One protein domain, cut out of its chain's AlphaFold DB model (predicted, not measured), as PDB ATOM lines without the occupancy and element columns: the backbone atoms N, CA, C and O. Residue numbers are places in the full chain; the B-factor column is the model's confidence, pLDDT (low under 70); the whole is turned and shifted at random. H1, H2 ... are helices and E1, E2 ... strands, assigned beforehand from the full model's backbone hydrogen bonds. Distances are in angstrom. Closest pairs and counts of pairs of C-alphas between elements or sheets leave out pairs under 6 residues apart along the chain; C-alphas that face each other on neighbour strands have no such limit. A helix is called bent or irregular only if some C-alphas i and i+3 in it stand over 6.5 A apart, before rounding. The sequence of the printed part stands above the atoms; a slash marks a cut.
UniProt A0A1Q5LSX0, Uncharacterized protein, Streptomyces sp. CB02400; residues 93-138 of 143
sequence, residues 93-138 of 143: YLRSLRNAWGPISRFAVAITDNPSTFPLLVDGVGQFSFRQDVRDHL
ATOM      1  N   TYR A  93      94.050  92.700 151.393       95.06
ATOM      2  CA  TYR A  93      92.950  93.463 150.801       95.06
ATOM      3  C   TYR A  93      92.218  94.343 151.833       95.06
ATOM      4  O   TYR A  93      92.119  95.556 151.655       95.06
ATOM      5  N   LEU A  94      91.763  93.767 152.955       94.81
ATOM      6  CA  LEU A  94      91.045  94.515 154.000       94.81
ATOM      7  C   LEU A  94      91.932  95.581 154.663       94.81
ATOM      8  O   LEU A  94      91.460  96.670 154.992       94.81
ATOM      9  N   ARG A  95      93.231  95.299 154.827       93.94
ATOM     10  CA  ARG A  95      94.214  96.267 155.336       93.94
ATOM     11  C   ARG A  95      94.371  97.446 154.376       93.94
ATOM     12  O   ARG A  95      94.314  98.593 154.824       93.94
ATOM     13  N   SER A  96      94.520  97.179 153.079       94.44
ATOM     14  CA  SER A  96      94.575  98.218 152.046       94.44
ATOM     15  C   SER A  96      93.301  99.058 152.019       94.44
ATOM     16  O   SER A  96      93.375 100.287 152.040       94.44
ATOM     17  N   LEU A  97      92.132  98.414 152.067       93.75
ATOM     18  CA  LEU A  97      90.836  99.089 152.071       93.75
ATOM     19  C   LEU A  97      90.677 100.020 153.282       93.75
ATOM     20  O   LEU A  97      90.350 101.198 153.124       93.75
ATOM     21  N   ARG A  98      91.000  99.530 154.488       93.12
ATOM     22  CA  ARG A  98      91.004 100.333 155.721       93.12
ATOM     23  C   ARG A  98      91.914 101.553 155.601       93.12
ATOM     24  O   ARG A  98      91.506 102.669 155.925       93.12
ATOM     25  N   ASN A  99      93.144 101.353 155.129       93.25
ATOM     26  CA  ASN A  99      94.124 102.431 154.985       93.25
ATOM     27  C   ASN A  99      93.682 103.476 153.943       93.25
ATOM     28  O   ASN A  99      94.017 104.656 154.062       93.25
ATOM     29  N   ALA A 100      92.876 103.067 152.962       94.31
ATOM     30  CA  ALA A 100      92.348 103.921 151.907       94.31
ATOM     31  C   ALA A 100      91.033 104.644 152.258       94.31
ATOM     32  O   ALA A 100      90.522 105.391 151.421       94.31
ATOM     33  N   TRP A 101      90.501 104.517 153.483       92.94
ATOM     34  CA  TRP A 101      89.221 105.140 153.869       92.94
ATOM     35  C   TRP A 101      89.155 106.647 153.578       92.94
ATOM     36  O   TRP A 101      88.152 107.150 153.068       92.94
ATOM     37  N   GLY A 102      90.236 107.378 153.875       93.00
ATOM     38  CA  GLY A 102      90.333 108.818 153.618       93.00
ATOM     39  C   GLY A 102      90.286 109.163 152.122       93.00
ATOM     40  O   GLY A 102      89.408 109.928 151.718       93.00
ATOM     41  N   PRO A 103      91.198 108.621 151.293       94.69
ATOM     42  CA  PRO A 103      91.147 108.765 149.838       94.69
ATOM     43  C   PRO A 103      89.801 108.376 149.212       94.69
ATOM     44  O   PRO A 103      89.256 109.176 148.454       94.69
ATOM     45  N   ILE A 104      89.228 107.220 149.574       93.94
ATOM     46  CA  ILE A 104      87.937 106.755 149.037       93.94
ATOM     47  C   ILE A 104      86.813 107.720 149.432       93.94
ATOM     48  O   ILE A 104      85.996 108.084 148.593       93.94
ATOM     49  N   SER A 105      86.793 108.207 150.680       92.56
ATOM     50  CA  SER A 105      85.795 109.192 151.125       92.56
ATOM     51  C   SER A 105      85.881 110.504 150.340       92.56
ATOM     52  O   SER A 105      84.853 111.045 149.939       92.56
ATOM     53  N   ARG A 106      87.094 111.005 150.067       93.69
ATOM     54  CA  ARG A 106      87.282 112.209 149.239       93.69
ATOM     55  C   ARG A 106      86.837 111.986 147.799       93.69
ATOM     56  O   ARG A 106      86.168 112.850 147.242       93.69
ATOM     57  N   PHE A 107      87.168 110.833 147.222       94.00
ATOM     58  CA  PHE A 107      86.700 110.461 145.890       94.00
ATOM     59  C   PHE A 107      85.169 110.374 145.838       94.00
ATOM     60  O   PHE A 107      84.568 110.897 144.908       94.00
ATOM     61  N   ALA A 108      84.524 109.816 146.869       92.31
ATOM     62  CA  ALA A 108      83.066 109.733 146.976       92.31
ATOM     63  C   ALA A 108      82.378 111.107 146.926       92.31
ATOM     64  O   ALA A 108      81.332 111.254 146.290       92.31
ATOM     65  N   VAL A 109      82.961 112.107 147.593       93.12
ATOM     66  CA  VAL A 109      82.486 113.497 147.537       93.12
ATOM     67  C   VAL A 109      82.745 114.079 146.146       93.12
ATOM     68  O   VAL A 109      81.804 114.501 145.481       93.12
ATOM     69  N   ALA A 110      83.986 113.993 145.657       93.06
ATOM     70  CA  ALA A 110      84.383 114.566 144.374       93.06
ATOM     71  C   ALA A 110      83.560 114.028 143.191       93.06
ATOM     72  O   ALA A 110      83.104 114.814 142.370       93.06
ATOM     73  N   ILE A 111      83.297 112.718 143.124       93.12
ATOM     74  CA  ILE A 111      82.496 112.123 142.044       93.12
ATOM     75  C   ILE A 111      81.001 112.446 142.152       93.12
ATOM     76  O   ILE A 111      80.278 112.386 141.158       93.12
ATOM     77  N   THR A 112      80.521 112.784 143.354       89.94
ATOM     78  CA  THR A 112      79.145 113.262 143.544       89.94
ATOM     79  C   THR A 112      78.994 114.687 143.015       89.94
ATOM     80  O   THR A 112      77.978 114.985 142.389       89.94
ATOM     81  N   ASP A 113      80.010 115.529 143.214       91.94
ATOM     82  CA  ASP A 113      80.017 116.922 142.755       91.94
ATOM     83  C   ASP A 113      80.389 117.044 141.266       91.94
ATOM     84  O   ASP A 113      79.886 117.915 140.558       91.94
ATOM     85  N   ASN A 114      81.259 116.158 140.774       92.00
ATOM     86  CA  ASN A 114      81.735 116.121 139.397       92.00
ATOM     87  C   ASN A 114      81.889 114.667 138.899       92.00
ATOM     88  O   ASN A 114      82.902 114.022 139.194       92.00
ATOM     89  N   PRO A 115      80.951 114.164 138.075       90.00
ATOM     90  CA  PRO A 115      81.017 112.813 137.510       90.00
ATOM     91  C   PRO A 115      82.249 112.532 136.637       90.00
ATOM     92  O   PRO A 115      82.564 111.371 136.405       90.00
ATOM     93  N   SER A 116      82.962 113.567 136.177       92.81
ATOM     94  CA  SER A 116      84.202 113.447 135.395       92.81
ATOM     95  C   SER A 116      85.468 113.412 136.263       92.81
ATOM     96  O   SER A 116      86.573 113.594 135.752       92.81
ATOM     97  N   THR A 117      85.332 113.237 137.581       94.44
ATOM     98  CA  THR A 117      86.470 113.080 138.499       94.44
ATOM     99  C   THR A 117      87.355 111.912 138.058       94.44
ATOM    100  O   THR A 117      86.856 110.827 137.767       94.44
ATOM    101  N   PHE A 118      88.676 112.125 138.025       95.38
ATOM    102  CA  PHE A 118      89.624 111.074 137.652       95.38
ATOM    103  C   PHE A 118      89.507 109.852 138.577       95.38
ATOM    104  O   PHE A 118      89.416 110.041 139.794       95.38
ATOM    105  N   PRO A 119      89.559 108.618 138.035       95.69
ATOM    106  CA  PRO A 119      89.468 107.408 138.842       95.69
ATOM    107  C   PRO A 119      90.521 107.344 139.951       95.69
ATOM    108  O   PRO A 119      91.684 107.703 139.753       95.69
ATOM    109  N   LEU A 120      90.120 106.836 141.116       96.38
ATOM    110  CA  LEU A 120      91.017 106.585 142.238       96.38
ATOM    111  C   LEU A 120      91.545 105.149 142.161       96.38
ATOM    112  O   LEU A 120      90.774 104.202 142.287       96.38
ATOM    113  N   LEU A 121      92.861 104.979 142.030       96.75
ATOM    114  CA  LEU A 121      93.515 103.679 142.186       96.75
ATOM    115  C   LEU A 121      93.942 103.477 143.645       96.75
ATOM    116  O   LEU A 121      94.685 104.289 144.198       96.75
ATOM    117  N   VAL A 122      93.487 102.385 144.257       95.00
ATOM    118  CA  VAL A 122      93.883 101.963 145.603       95.00
ATOM    119  C   VAL A 122      94.678 100.667 145.497       95.00
ATOM    120  O   VAL A 122      94.148  99.634 145.084       95.00
ATOM    121  N   ASP A 123      95.947 100.718 145.895       94.50
ATOM    122  CA  ASP A 123      96.827  99.551 145.859       94.50
ATOM    123  C   ASP A 123      96.292  98.405 146.734       94.50
ATOM    124  O   ASP A 123      95.865  98.607 147.873       94.50
ATOM    125  N   GLY A 124      96.281  97.193 146.182       91.44
ATOM    126  CA  GLY A 124      95.706  96.006 146.820       91.44
ATOM    127  C   GLY A 124      94.172  95.951 146.888       91.44
ATOM    128  O   GLY A 124      93.658  94.973 147.424       91.44
ATOM    129  N   VAL A 125      93.442  96.944 146.355       93.31
ATOM    130  CA  VAL A 125      91.964  96.932 146.262       93.31
ATOM    131  C   VAL A 125      91.498  96.988 144.810       93.31
ATOM    132  O   VAL A 125      90.703  96.153 144.395       93.31
ATOM    133  N   GLY A 126      92.001  97.950 144.034       93.69
ATOM    134  CA  GLY A 126      91.582  98.179 142.654       93.69
ATOM    135  C   GLY A 126      91.242  99.640 142.370       93.69
ATOM    136  O   GLY A 126      91.603 100.546 143.123       93.69
ATOM    137  N   GLN A 127      90.573  99.870 141.241       95.12
ATOM    138  CA  GLN A 127      90.215 101.202 140.768       95.12
ATOM    139  C   GLN A 127      88.750 101.525 141.069       95.12
ATOM    140  O   GLN A 127      87.861 100.743 140.750       95.12
ATOM    141  N   PHE A 128      88.509 102.723 141.596       93.62
ATOM    142  CA  PHE A 128      87.194 103.331 141.753       93.62
ATOM    143  C   PHE A 128      87.007 104.348 140.630       93.62
ATOM    144  O   PHE A 128      87.673 105.383 140.598       93.62
ATOM    145  N   SER A 129      86.125 104.037 139.689       93.25
ATOM    146  CA  SER A 129      85.835 104.851 138.504       93.25
ATOM    147  C   SER A 129      84.467 105.514 138.597       93.25
ATOM    148  O   SER A 129      84.266 106.597 138.057       93.25
ATOM    149  N   PHE A 130      83.527 104.875 139.296       91.06
ATOM    150  CA  PHE A 130      82.137 105.296 139.367       91.06
ATOM    151  C   PHE A 130      81.635 105.366 140.808       91.06
ATOM    152  O   PHE A 130      82.183 104.770 141.736       91.06
ATOM    153  N   ARG A 131      80.517 106.074 141.001       87.12
ATOM    154  CA  ARG A 131      79.833 106.135 142.302       87.12
ATOM    155  C   ARG A 131      79.381 104.752 142.785       87.12
ATOM    156  O   ARG A 131      79.254 104.559 143.992       87.12
ATOM    157  N   GLN A 132      79.111 103.823 141.865       89.38
ATOM    158  CA  GLN A 132      78.723 102.460 142.215       89.38
ATOM    159  C   GLN A 132      79.867 101.720 142.915       89.38
ATOM    160  O   GLN A 132      79.641 101.206 144.002       89.38
ATOM    161  N   ASP A 133      81.093 101.820 142.401       88.75
ATOM    162  CA  ASP A 133      82.283 101.205 143.008       88.75
ATOM    163  C   ASP A 133      82.470 101.661 144.465       88.75
ATOM    164  O   ASP A 133      82.789 100.882 145.358       88.75
ATOM    165  N   VAL A 134      82.199 102.941 144.747       87.81
ATOM    166  CA  VAL A 134      82.217 103.458 146.123       87.81
ATOM    167  C   VAL A 134      81.107 102.836 146.967       87.81
ATOM    168  O   VAL A 134      81.348 102.519 148.123       87.81
ATOM    169  N   ARG A 135      79.893 102.682 146.430       87.69
ATOM    170  CA  ARG A 135      78.749 102.110 147.162       87.69
ATOM    171  C   ARG A 135      78.916 100.627 147.463       87.69
ATOM    172  O   ARG A 135      78.433 100.186 148.503       87.69
ATOM    173  N   ASP A 136      79.578  99.892 146.579       88.38
ATOM    174  CA  ASP A 136      79.825  98.462 146.761       88.38
ATOM    175  C   ASP A 136      80.720  98.225 147.986       88.38
ATOM    176  O   ASP A 136      80.465  97.319 148.779       88.38
ATOM    177  N   HIS A 137      81.679  99.127 148.223       85.94
ATOM    178  CA  HIS A 137      82.641  98.999 149.317       85.94
ATOM    179  C   HIS A 137      82.318  99.835 150.563       85.94
ATOM    180  O   HIS A 137      82.556  99.385 151.681       85.94
ATOM    181  N   LEU A 138      81.796 101.056 150.423       87.19
ATOM    182  CA  LEU A 138      81.740 102.055 151.494       87.19
ATOM    183  C   LEU A 138      80.305 102.349 151.956       87.19
ATOM    184  O   LEU A 138      79.429 102.739 151.186       87.19
TER     185      LEU A 138
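Overview. This is residues 93 to 138 of the 143 residues of an uncharacterized protein of Streptomyces sp. CB02400 (UniProt A0A1Q5LSX0). A helix, H2, runs along much of the length of a small elongated body, with a short two-strand hairpin, E1 and E2, beside it and a shorter helix, H3, folding back along it in the opposite direction. H2, H3 and the hairpin make a triangle round the long axis, and H1 adds length at the end where H2 begins. The printed part has 46 residues, with three named helices and two named strands in the order H1, H2, E1, E2, H3; the sheet order is E1 - E2, antiparallel. The class is mostly helix. The whole is compact, with a radius of gyration of the C-alphas of 9.7 A, and the C-alphas span 28 by 15 by 14 A.

Along the chain. The printed part begins with H1, residues 93 to 99, whose C-alpha 93 is at (92.950, 93.463, 150.801); it is 10.0 A from first to last C-alpha. H2, residues 101 to 113, is the longest helix at 18.6 A and starts at C-alpha 101, (89.221, 105.140, 153.869). E1, residues 120 to 122, measures 6.4 A, and E2, residues 126 to 128, measures 6.8 A. H3, residues 131 to 137, measures 10.4 A and ends at C-alpha 137, (82.641, 98.999, 149.317). No helix is bent or irregular.

Arrangement. H1 and H2 meet only through their link, residue 100. The closest C-alphas of H1 and E1 are those of Ser 96 and Val 122, 7.5 A apart. H1 is apart from E2 and from H3. H2 and H3 touch, with the C-alphas of Ala 108 and Val 134 closest at 6.4 A; they run opposite ways at a shallow tilt of 26 degrees. The closest C-alphas of H2 and E1 are those of Phe 107 and Leu 120, 6.9 A apart. H2 and E2 are only just apart, their closest C-alphas being 8.1 A from each other. E1 and E2 form a hairpin of antiparallel strands, with 154 degrees between their directions. N 120 and O 128 are 2.9 A apart and N 128 and O 120 are 2.8 A apart, both within hydrogen-bond range. The closest C-alphas of E2 and H3 are those of Phe 128 and Val 134, 6.6 A apart, while E1 and H3 are apart. Each O i to N i+4 pair is within hydrogen-bond range in H1 and H2; in H3 it is 2 of 3.

Size, cuts and confidence. The two C-alphas farthest apart are those of Arg 95 and Asn 114, at 28.4 A. The printed part has no cut. No link is long: H2 to E1, with 6 residues between them, is short, and the others are tight. The mean pLDDT of the printed part is 92.6, and no printed residue is under 70; H3 has a mean of 88.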